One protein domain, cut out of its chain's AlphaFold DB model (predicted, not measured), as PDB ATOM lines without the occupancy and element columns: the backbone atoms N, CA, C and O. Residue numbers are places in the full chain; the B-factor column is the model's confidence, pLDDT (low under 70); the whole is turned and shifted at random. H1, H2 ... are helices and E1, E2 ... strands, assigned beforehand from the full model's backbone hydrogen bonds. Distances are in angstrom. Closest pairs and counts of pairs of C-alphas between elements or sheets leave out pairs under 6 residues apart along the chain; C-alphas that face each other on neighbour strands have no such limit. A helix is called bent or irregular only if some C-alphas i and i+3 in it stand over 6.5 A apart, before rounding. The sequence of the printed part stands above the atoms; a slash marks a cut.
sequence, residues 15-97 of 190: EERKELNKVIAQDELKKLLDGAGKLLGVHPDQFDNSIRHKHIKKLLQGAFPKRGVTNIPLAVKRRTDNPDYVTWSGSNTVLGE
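This is residues 15 to 97 of the 190 residues of an uncharacterized protein of Laccaria amethystina LaAM-08-1 (UniProt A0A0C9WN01). The model is a flat, open frame: a small hairpin of two strands, E1 and E2, from whose side two well separated helical arms spread. One arm is H2, with H1 folded back at its far end and H4 across its near end; the other is an open loop that holds H3, where residues 62 to 67 stick out free. The printed part has 83 residues, with four named helices and two named strands in the order H1, H2, H3, E1, E2, H4 along the chain and an antiparallel sheet E1 - E2; the class is mostly helix, with helices holding 41 and strands 8 of the 49 residues in named elements. It is loose, with a radius of gyration of the C-alphas of 16.4 A and spans of 43 by 43 by 15 A.

E1 is residues 74 to 78, 10.8 A long, beginning at C-alpha 74 (98.980, 90.357, 118.976), and E2 is residues 86 to 88. H2, residues 26 to 40, measures 21.0 A and H3, residues 51 to 63, 18.5 A. H1 is residues 15 to 20, from C-alpha 15 (117.810, 91.251, 129.794). H4, residues 91 to 97, ends at C-alpha 97 (94.124, 107.867, 106.651). H1 is irregular, but only just, with C-alphas 16 and 19 7.0 A apart; H4 is irregular, with C-alphas 94 and 97 9.1 A apart.

The hairpin E1 and E2 is antiparallel at 147 degrees, with N 77 and O 87 at 2.9 A. Residues 42 to 43 pair antiparallel with residues 74 to 75 of E1. The closest C-alphas of H2 and E1, Leu 40 and Ala 75, are 5.5 A apart. H2, with residues 39 to 40 alone, touches H4, about perpendicular at 75 degrees; the closest C-alphas, Leu 39 and Val 94, are 5.3 A apart. H1 and H2 are near each other, their closest C-alphas 8.2 A apart. H2 and H3 are apart. In H2 and H3 every O i to N i+4 pair is within hydrogen-bond range; H4 has 2 of 3, and H1 0 of 2 but 2 of 3 O i to N i+3 pairs.

The two C-alphas farthest apart, those of Ala 63 and Glu 97, are 46.2 A apart. The printed part has no cut and no long link. Its mean pLDDT is 95.9, and no printed residue is under 70.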
ATOM      1  N   GLU A  15     116.491  91.581 130.328       91.38
ATOM      2  CA  GLU A  15     117.810  91.251 129.794       91.38
ATOM      3  C   GLU A  15     118.025  91.763 128.365       91.38
ATOM      4  O   GLU A  15     119.069  92.344 128.078       91.38
ATOM      5  N   GLU A  16     117.015  91.647 127.502       91.12
ATOM      6  CA  GLU A  16     117.045  92.166 126.128       91.12
ATOM      7  C   GLU A  16     117.059  93.704 126.102       91.12
ATOM      8  O   GLU A  16     117.596  94.317 125.179       91.12
ATOM      9  N   ARG A  17     116.509  94.352 127.140       91.81
ATOM     10  CA  ARG A  17     116.532  95.813 127.289       91.81
ATOM     11  C   ARG A  17     117.840  96.352 127.853       91.81
ATOM     12  O   ARG A  17     118.037  97.559 127.758       91.81
ATOM     13  N   LYS A  18     118.732  95.533 128.430       91.44
ATOM     14  CA  LYS A  18     119.961  96.027 129.088       91.44
ATOM     15  C   LYS A  18     120.779  96.944 128.180       91.44
ATOM     16  O   LYS A  18     121.182  98.016 128.617       91.44
ATOM     17  N   GLU A  19     120.980  96.554 126.923       88.75
ATOM     18  CA  GLU A  19     121.728  97.364 125.952       88.75
ATOM     19  C   GLU A  19     120.929  98.581 125.463       88.75
ATOM     20  O   GLU A  19     121.490  99.666 125.327       88.75
ATOM     21  N   LEU A  20     119.609  98.446 125.276       88.25
ATOM     22  CA  LEU A  20     118.734  99.564 124.894       88.25
ATOM     23  C   LEU A  20     118.691 100.649 125.978       88.25
ATOM     24  O   LEU A  20     118.759 101.837 125.676       88.25
ATOM     25  N   ASN A  21     118.652 100.244 127.245       92.94
ATOM     26  CA  ASN A  21     118.598 101.141 128.394       92.94
ATOM     27  C   ASN A  21     119.903 101.924 128.619       92.94
ATOM     28  O   ASN A  21     119.916 102.868 129.405       92.94
ATOM     29  N   LYS A  22     121.004 101.564 127.938       94.12
ATOM     30  CA  LYS A  22     122.236 102.374 127.919       94.12
ATOM     31  C   LYS A  22     122.102 103.621 127.043       94.12
ATOM     32  O   LYS A  22     122.900 104.540 127.191       94.12
ATOM     33  N   VAL A  23     121.138 103.634 126.118       93.75
ATOM     34  CA  VAL A  23     120.984 104.687 125.099       93.75
ATOM     35  C   VAL A  23     119.615 105.369 125.109       93.75
ATOM     36  O   VAL A  23     119.513 106.501 124.649       93.75
ATOM     37  N   ILE A  24     118.576 104.721 125.641       94.88
ATOM     38  CA  ILE A  24     117.223 105.274 125.798       94.88
ATOM     39  C   ILE A  24     116.816 105.115 127.265       94.88
ATOM     40  O   ILE A  24     116.975 104.037 127.837       94.88
ATOM     41  N   ALA A  25     116.280 106.168 127.884       95.38
ATOM     42  CA  ALA A  25     115.795 106.090 129.261       95.38
ATOM     43  C   ALA A  25     114.619 105.100 129.377       95.38
ATOM     44  O   ALA A  25     113.823 104.947 128.452       95.38
ATOM     45  N   GLN A  26     114.490 104.403 130.510       93.75
ATOM     46  CA  GLN A  26     113.505 103.319 130.653       93.75
ATOM     47  C   GLN A  26     112.052 103.794 130.489       93.75
ATOM     48  O   GLN A  26     111.228 103.106 129.885       93.75
ATOM     49  N   ASP A  27     111.737 104.969 131.027       95.44
ATOM     50  CA  ASP A  27     110.431 105.615 130.921       95.44
ATOM     51  C   ASP A  27     110.133 106.057 129.482       95.44
ATOM     52  O   ASP A  27     109.016 105.867 128.989       95.44
ATOM     53  N   GLU A  28     111.144 106.564 128.775       96.56
ATOM     54  CA  GLU A  28     111.052 106.889 127.354       96.56
ATOM     55  C   GLU A  28     110.834 105.633 126.502       96.56
ATOM     56  O   GLU A  28     109.902 105.597 125.696       96.56
ATOM     57  N   LEU A  29     111.619 104.572 126.718       95.38
ATOM     58  CA  LEU A  29     111.464 103.296 126.017       95.38
ATOM     59  C   LEU A  29     110.056 102.733 126.222       95.38
ATOM     60  O   LEU A  29     109.407 102.324 125.259       95.38
ATOM     61  N   LYS A  30     109.550 102.770 127.459       94.94
ATOM     62  CA  LYS A  30     108.179 102.353 127.755       94.94
ATOM     63  C   LYS A  30     107.163 103.184 126.966       94.94
ATOM     64  O   LYS A  30     106.276 102.622 126.332       94.94
ATOM     65  N   LYS A  31     107.298 104.512 126.960       97.12
ATOM     66  CA  LYS A  31     106.396 105.409 126.221       97.12
ATOM     67  C   LYS A  31     106.410 105.129 124.714       97.12
ATOM     68  O   LYS A  31     105.356 105.186 124.077       97.12
ATOM     69  N   LEU A  32     107.578 104.823 124.147       96.88
ATOM     70  CA  LEU A  32     107.734 104.460 122.737       96.88
ATOM     71  C   LEU A  32     107.052 103.124 122.417       96.88
ATOM     72  O   LEU A  32     106.297 103.053 121.447       96.88
ATOM     73  N   LEU A  33     107.263 102.095 123.244       96.31
ATOM     74  CA  LEU A  33     106.625 100.783 123.085       96.31
ATOM     75  C   LEU A  33     105.099 100.873 123.242       96.31
ATOM     76  O   LEU A  33     104.372 100.358 122.392       96.31
ATOM     77  N   ASP A  34     104.606 101.613 124.239       97.06
ATOM     78  CA  ASP A  34     103.173 101.879 124.426       97.06
ATOM     79  C   ASP A  34     102.577 102.596 123.197       97.06
ATOM     80  O   ASP A  34     101.474 102.282 122.740       97.06
ATOM     81  N   GLY A  35     103.298 103.580 122.648       97.94
ATOM     82  CA  GLY A  35     102.902 104.306 121.441       97.94
ATOM     83  C   GLY A  35     102.848 103.406 120.204       97.94
ATOM     84  O   GLY A  35     101.867 103.442 119.459       97.94
ATOM     85  N   ALA A  36     103.859 102.558 120.015       97.38
ATOM     86  CA  ALA A  36     103.905 101.583 118.931       97.38
ATOM     87  C   ALA A  36     102.771 100.551 119.045       97.38
ATOM     88  O   ALA A  36     102.089 100.277 118.055       97.38
ATOM     89  N   GLY A  37     102.504 100.048 120.254       97.88
ATOM     90  CA  GLY A  37     101.397  99.134 120.529       97.88
ATOM     91  C   GLY A  37     100.036  99.736 120.171       97.88
ATOM     92  O   GLY A  37      99.205  99.067 119.556       97.88
ATOM     93  N   LYS A  38      99.828 101.028 120.459       97.56
ATOM     94  CA  LYS A  38      98.616 101.761 120.052       97.56
ATOM     95  C   LYS A  38      98.497 101.907 118.536       97.56
ATOM     96  O   LYS A  38      97.416 101.679 118.003       97.56
ATOM     97  N   LEU A  39      99.584 102.255 117.840       97.19
ATOM     98  CA  LEU A  39      99.589 102.386 116.374       97.19
ATOM     99  C   LEU A  39      99.295 101.059 115.667       97.19
ATOM    100  O   LEU A  39      98.618 101.037 114.643       97.19
ATOM    101  N   LEU A  40      99.808  99.955 116.209       97.69
ATOM    102  CA  LEU A  40      99.607  98.614 115.664       97.69
ATOM    103  C   LEU A  40      98.273  97.982 116.085       97.69
ATOM    104  O   LEU A  40      97.859  97.004 115.465       97.69
ATOM    105  N   GLY A  41      97.598  98.513 117.108       97.62
ATOM    106  CA  GLY A  41      96.407  97.888 117.686       97.62
ATOM    107  C   GLY A  41      96.745  96.557 118.357       97.62
ATOM    108  O   GLY A  41      96.192  95.521 117.998       97.62
ATOM    109  N   VAL A  42      97.715  96.574 119.275       98.44
ATOM    110  CA  VAL A  42      98.155  95.380 120.003       98.44
ATOM    111  C   VAL A  42      97.181  95.050 121.127       98.44
ATOM    112  O   VAL A  42      96.870  95.887 121.972       98.44
ATOM    113  N   HIS A  43      96.744  93.797 121.150       97.62
ATOM    114  CA  HIS A  43      95.759  93.269 122.075       97.62
ATOM    115  C   HIS A  43      96.189  91.876 122.577       97.62
ATOM    116  O   HIS A  43      96.518  91.006 121.765       97.62
ATOM    117  N   PRO A  44      96.189  91.620 123.898       97.00
ATOM    118  CA  PRO A  44      96.522  90.306 124.448       97.00
ATOM    119  C   PRO A  44      95.314  89.362 124.546       97.00
ATOM    120  O   PRO A  44      95.483  88.193 124.857       97.00
ATOM    121  N   ASP A  45      94.093  89.835 124.312       97.31
ATOM    122  CA  ASP A  45      92.830  89.193 124.715       97.31
ATOM    123  C   ASP A  45      92.013  88.614 123.545       97.31
ATOM    124  O   ASP A  45      90.996  87.947 123.728       97.31
ATOM    125  N   GLN A  46      92.465  88.802 122.303       97.44
ATOM    126  CA  GLN A  46      91.661  88.522 121.101       97.44
ATOM    127  C   GLN A  46      91.332  87.035 120.888       97.44
ATOM    128  O   GLN A  46      90.490  86.698 120.050       97.44
ATOM    129  N   PHE A  47      91.976  86.136 121.632       97.19
ATOM    130  CA  PHE A  47      91.743  84.689 121.605       97.19
ATOM    131  C   PHE A  47      91.235  84.136 122.940       97.19
ATOM    132  O   PHE A  47      91.128  82.917 123.085       97.19
ATOM    133  N   ASP A  48      90.835  84.999 123.878       96.25
ATOM    134  CA  ASP A  48      90.378  84.576 125.201       96.25
ATOM    135  C   ASP A  48      89.140  83.689 125.150       96.25
ATOM    136  O   ASP A  48      88.949  82.899 126.058       96.25
ATOM    137  N   ASN A  49      88.331  83.726 124.089       94.75
ATOM    138  CA  ASN A  49      87.170  82.840 123.933       94.75
ATOM    139  C   ASN A  49      87.484  81.490 123.264       94.75
ATOM    140  O   ASN A  49      86.611  80.628 123.191       94.75
ATOM    141  N   SER A  50      88.721  81.253 122.813       96.19
ATOM    142  CA  SER A  50      89.106  79.981 122.193       96.19
ATOM    143  C   SER A  50      89.266  78.875 123.240       96.19
ATOM    144  O   SER A  50      90.105  78.962 124.139       96.19
ATOM    145  N   ILE A  51      88.499  77.787 123.094       96.25
ATOM    146  CA  ILE A  51      88.580  76.603 123.972       96.25
ATOM    147  C   ILE A  51      89.997  76.016 123.961       96.25
ATOM    148  O   ILE A  51      90.567  75.753 125.019       96.25
ATOM    149  N   ARG A  52      90.600  75.873 122.771       95.25
ATOM    150  CA  ARG A  52      91.971  75.358 122.611       95.25
ATOM    151  C   ARG A  52      92.992  76.253 123.311       95.25
ATOM    152  O   ARG A  52      93.851  75.748 124.026       95.25
ATOM    153  N   HIS A  53      92.856  77.571 123.160       96.38
ATOM    154  CA  HIS A  53      93.730  78.541 123.820       96.38
ATOM    155  C   HIS A  53      93.654  78.417 125.349       96.38
ATOM    156  O   HIS A  53      94.683  78.240 126.000       96.38
ATOM    157  N   LYS A  54      92.437  78.419 125.918       96.62
ATOM    158  CA  LYS A  54      92.223  78.251 127.366       96.62
ATOM    159  C   LYS A  54      92.808  76.938 127.885       96.62
ATOM    160  O   LYS A  54      93.451  76.929 128.931       96.62
ATOM    161  N   HIS A  55      92.578  75.839 127.165       95.44
ATOM    162  CA  HIS A  55      93.022  74.509 127.571       95.44
ATOM    163  C   HIS A  55      94.551  74.418 127.650       95.44
ATOM    164  O   HIS A  55      95.086  74.092 128.709       95.44
ATOM    165  N   ILE A  56      95.253  74.790 126.574       94.94
ATOM    166  CA  ILE A  56      96.721  74.753 126.524       94.94
ATOM    167  C   ILE A  56      97.337  75.709 127.545       94.94
ATOM    168  O   ILE A  56      98.232  75.315 128.291       94.94
ATOM    169  N   LYS A  57      96.821  76.941 127.649       96.00
ATOM    170  CA  LYS A  57      97.303  77.916 128.636       96.00
ATOM    171  C   LYS A  57      97.188  77.374 130.061       96.00
ATOM    172  O   LYS A  57      98.156  77.452 130.812       96.00
ATOM    173  N   LYS A  58      96.049  76.767 130.419       95.94
ATOM    174  CA  LYS A  58      95.835  76.166 131.745       95.94
ATOM    175  C   LYS A  58      96.805  75.015 132.023       95.94
ATOM    176  O   LYS A  58      97.361  74.959 133.117       95.94
ATOM    177  N   LEU A  59      97.020  74.118 131.057       95.25
ATOM    178  CA  LEU A  59      97.966  73.004 131.203       95.25
ATOM    179  C   LEU A  59      99.393  73.508 131.449       95.25
ATOM    180  O   LEU A  59     100.039  73.078 132.402       95.25
ATOM    181  N   LEU A  60      99.859  74.467 130.644       95.75
ATOM    182  CA  LEU A  60     101.201  75.035 130.778       95.75
ATOM    183  C   LEU A  60     101.379  75.817 132.086       95.75
ATOM    184  O   LEU A  60     102.417  75.693 132.729       95.75
ATOM    185  N   GLN A  61     100.374  76.585 132.516       97.19
ATOM    186  CA  GLN A  61     100.406  77.283 133.806       97.19
ATOM    187  C   GLN A  61     100.458  76.309 134.992       97.19
ATOM    188  O   GLN A  61     101.165  76.574 135.961       97.19
ATOM    189  N   GLY A  62      99.744  75.180 134.913       96.81
ATOM    190  CA  GLY A  62      99.775  74.137 135.939       96.81
ATOM    191  C   GLY A  62     101.108  73.386 135.995       96.81
ATOM    192  O   GLY A  62     101.637  73.164 137.080       96.81
ATOM    193  N   ALA A  63     101.673  73.032 134.836       96.94
ATOM    194  CA  ALA A  63     102.957  72.335 134.749       96.94
ATOM    195  C   ALA A  63     104.154  73.243 135.093       96.94
ATOM    196  O   ALA A  63     105.148  72.780 135.651       96.94
ATOM    197  N   PHE A  64     104.056  74.541 134.789       97.12
ATOM    198  CA  PHE A  64     105.154  75.500 134.922       97.12
ATOM    199  C   PHE A  64     104.741  76.786 135.662       97.12
ATOM    200  O   PHE A  64     104.864  77.889 135.118       97.12
ATOM    201  N   PRO A  65     104.321  76.698 136.937       94.94
ATOM    202  CA  PRO A  65     103.728  77.826 137.663       94.94
ATOM    203  C   PRO A  65     104.668  79.032 137.831       94.94
ATOM    204  O   PRO A  65     104.209  80.163 137.954       94.94
ATOM    205  N   LYS A  66     105.991  78.823 137.791       95.69
ATOM    206  CA  LYS A  66     107.004  79.885 137.935       95.69
ATOM    207  C   LYS A  66     107.429  80.538 136.612       95.69
ATOM    208  O   LYS A  66     108.255  81.442 136.630       95.69
ATOM    209  N   ARG A  67     106.924  80.073 135.461       93.69
ATOM    210  CA  ARG A  67     107.366  80.537 134.128       93.69
ATOM    211  C   ARG A  67     106.537  81.690 133.557       93.69
ATOM    212  O   ARG A  67     106.891  82.193 132.500       93.69
ATOM    213  N   GLY A  68     105.458  82.104 134.227       91.56
ATOM    214  CA  GLY A  68     104.678  83.280 133.824       91.56
ATOM    215  C   GLY A  68     103.986  83.137 132.464       91.56
ATOM    216  O   GLY A  68     103.995  84.070 131.669       91.56
ATOM    217  N   VAL A  69     103.401  81.969 132.170       96.31
ATOM    218  CA  VAL A  69     102.713  81.712 130.892       96.31
ATOM    219  C   VAL A  69     101.502  82.644 130.740       96.31
ATOM    220  O   VAL A  69     100.546  82.577 131.520       96.31
ATOM    221  N   THR A  70     101.532  83.498 129.718       95.75
ATOM    222  CA  THR A  70     100.509  84.510 129.404       95.75
ATOM    223  C   THR A  70     100.081  84.429 127.935       95.75
ATOM    224  O   THR A  70     100.524  83.553 127.190       95.75
ATOM    225  N   ASN A  71      99.152  85.295 127.525       97.56
ATOM    226  CA  ASN A  71      98.760  85.395 126.124       97.56
ATOM    227  C   ASN A  71      99.858  86.094 125.330       97.56
ATOM    228  O   ASN A  71     100.489  87.025 125.826       97.56
ATOM    229  N   ILE A  72     100.026  85.689 124.075       97.62
ATOM    230  CA  ILE A  72     100.872  86.430 123.144       97.62
ATOM    231  C   ILE A  72     100.159  87.757 122.833       97.62
ATOM    232  O   ILE A  72      99.006  87.716 122.393       97.62
ATOM    233  N   PRO A  73     100.793  88.922 123.048       98.19
ATOM    234  CA  PRO A  73     100.253  90.194 122.583       98.19
ATOM    235  C   PRO A  73     100.292  90.228 121.054       98.19
ATOM    236  O   PRO A  73     101.353  90.070 120.445       98.19
ATOM    237  N   LEU A  74      99.130  90.414 120.428       98.62
ATOM    238  CA  LEU A  74      98.980  90.357 118.976       98.62
ATOM    239  C   LEU A  74      98.439  91.675 118.423       98.62
ATOM    240  O   LEU A  74      97.461  92.212 118.937       98.62
ATOM    241  N   ALA A  75      99.025  92.167 117.333       98.56
ATOM    242  CA  ALA A  75      98.483  93.260 116.529       98.56
ATOM    243  C   ALA A  75      97.329  92.746 115.650       98.56
ATOM    244  O   ALA A  75      97.492  92.417 114.473       98.56
ATOM    245  N   VAL A  76      96.162  92.577 116.264       98.12
ATOM    246  CA  VAL A  76      94.991  91.958 115.642       98.12
ATOM    247  C   VAL A  76      93.724  92.456 116.316       98.12
ATOM    248  O   VAL A  76      93.708  92.700 117.519       98.12
ATOM    249  N   LYS A  77      92.635  92.557 115.557       97.69
ATOM    250  CA  LYS A  77      91.314  92.880 116.096       97.69
ATOM    251  C   LYS A  77      90.298  91.833 115.673       97.69
ATOM    252  O   LYS A  77      90.107  91.600 114.480       97.69
ATOM    253  N   ARG A  78      89.621  91.205 116.633       97.62
ATOM    254  CA  ARG A  78      88.476  90.339 116.341       97.62
ATOM    255  C   ARG A  78      87.334  91.174 115.779       97.62
ATOM    256  O   ARG A  78      87.037  92.263 116.273       97.62
ATOM    257  N   ARG A  79      86.712  90.670 114.717       97.12
ATOM    258  CA  ARG A  79      85.584  91.338 114.076       97.12
ATOM    259  C   ARG A  79      84.350  91.279 114.973       97.12
ATOM    260  O   ARG A  79      84.064  90.254 115.582       97.12
ATOM    261  N   THR A  80      83.636  92.397 115.064       95.38
ATOM    262  CA  THR A  80      82.396  92.508 115.851       95.38
ATOM    263  C   THR A  80      81.174  92.053 115.065       95.38
ATOM    264  O   THR A  80      80.181  91.656 115.659       95.38
ATOM    265  N   ASP A  81      81.241  92.120 113.737       96.81
ATOM    266  CA  ASP A  81      80.182  91.700 112.822       96.81
ATOM    267  C   ASP A  81      80.208  90.191 112.545       96.81
ATOM    268  O   ASP A  81      79.162  89.584 112.337       96.81
ATOM    269  N   ASN A  82      81.390  89.570 112.586       96.50
ATOM    270  CA  ASN A  82      81.528  88.120 112.603       96.50
ATOM    271  C   ASN A  82      82.730  87.696 113.472       96.50
ATOM    272  O   ASN A  82      83.877  87.840 113.032       96.50
ATOM    273  N   PRO A  83      82.491  87.147 114.677       93.25
ATOM    274  CA  PRO A  83      83.549  86.803 115.617       93.25
ATOM    275  C   PRO A  83      84.397  85.602 115.189       93.25
ATOM    276  O   PRO A  83      85.419  85.374 115.832       93.25
ATOM    277  N   ASP A  84      84.056  84.868 114.126       95.44
ATOM    278  CA  ASP A  84      84.914  83.807 113.575       95.44
ATOM    279  C   ASP A  84      86.137  84.376 112.843       95.44
ATOM    280  O   ASP A  84      87.161  83.705 112.699       95.44
ATOM    281  N   TYR A  85      86.065  85.644 112.435       97.62
ATOM    282  CA  TYR A  85      87.121  86.321 111.699       97.62
ATOM    283  C   TYR A  85      87.881  87.329 112.562       97.62
ATOM    284  O   TYR A  85      87.383  87.914 113.529       97.62
ATOM    285  N   VAL A  86      89.122  87.573 112.157       98.00
ATOM    286  CA  VAL A  86      89.986  88.606 112.722       98.00
ATOM    287  C   VAL A  86      90.551  89.474 111.604       98.00
ATOM    288  O   VAL A  86      90.749  89.011 110.481       98.00
ATOM    289  N   THR A  87      90.823  90.734 111.915       97.75
ATOM    290  CA  THR A  87      91.564  91.656 111.059       97.75
ATOM    291  C   THR A  87      92.979  91.777 111.609       97.75
ATOM    292  O   THR A  87      93.184  92.341 112.683       97.75
ATOM    293  N   TRP A  88      93.942  91.217 110.882       98.25
ATOM    294  CA  TRP A  88      95.365  91.324 111.199       98.25
ATOM    295  C   TRP A  88      95.893  92.709 110.844       98.25
ATOM    296  O   TRP A  88      95.538  93.264 109.798       98.25
ATOM    297  N   SER A  89      96.737  93.267 111.706       98.25
ATOM    298  CA  SER A  89      97.332  94.572 111.457       98.25
ATOM    299  C   SER A  89      98.440  94.497 110.413       98.25
ATOM    300  O   SER A  89      99.171  93.516 110.318       98.25
ATOM    301  N   GLY A  90      98.606  95.571 109.648       97.12
ATOM    302  CA  GLY A  90      99.683  95.716 108.672       97.12
ATOM    303  C   GLY A  90     100.101  97.174 108.520       97.12
ATOM    304  O   GLY A  90      99.720  98.037 109.312       97.12
ATOM    305  N   SER A  91     100.864  97.485 107.468       95.88
ATOM    306  CA  SER A  91     101.254  98.875 107.175       95.88
ATOM    307  C   SER A  91     100.044  99.794 106.975       95.88
ATOM    308  O   SER A  91     100.104 100.969 107.325       95.88
ATOM    309  N   ASN A  92      98.932  99.257 106.466       95.62
ATOM    310  CA  ASN A  92      97.664  99.972 106.336       95.62
ATOM    311  C   ASN A  92      97.075 100.386 107.696       95.62
ATOM    312  O   ASN A  92      96.476 101.452 107.775       95.62
ATOM    313  N   THR A  93      97.266  99.591 108.756       97.12
ATOM    314  CA  THR A  93      96.802  99.932 110.111       97.12
ATOM    315  C   THR A  93      97.550 101.146 110.652       97.12
ATOM    316  O   THR A  93      96.925 102.084 111.134       97.12
ATOM    317  N   VAL A  94      98.880 101.157 110.515       96.50
ATOM    318  CA  VAL A  94      99.735 102.238 111.034       96.50
ATOM    319  C   VAL A  94      99.556 103.531 110.240       96.50
ATOM    320  O   VAL A  94      99.441 104.606 110.825       96.50
ATOM    321  N   LEU A  95      99.542 103.447 108.905       94.44
ATOM    322  CA  LEU A  95      99.382 104.629 108.054       94.44
ATOM    323  C   LEU A  95      97.952 105.173 108.101       94.44
ATOM    324  O   LEU A  95      97.766 106.391 108.068       94.44
ATOM    325  N   GLY A  96      96.952 104.288 108.167       94.12
ATOM    326  CA  GLY A  96      95.538 104.644 108.164       94.12
ATOM    327  C   GLY A  96      95.212 105.694 107.099       94.12
ATOM    328  O   GLY A  96      95.644 105.613 105.949       94.12
ATOM    329  N   GLU A  97      94.514 106.747 107.515       94.62
ATOM    330  CA  GLU A  97      94.124 107.867 106.651       94.62
ATOM    331  C   GLU A  97      95.298 108.731 106.161       94.62
ATOM    332  O   GLU A  97      95.158 109.460 105.177       94.62
TER     333      GLU A  97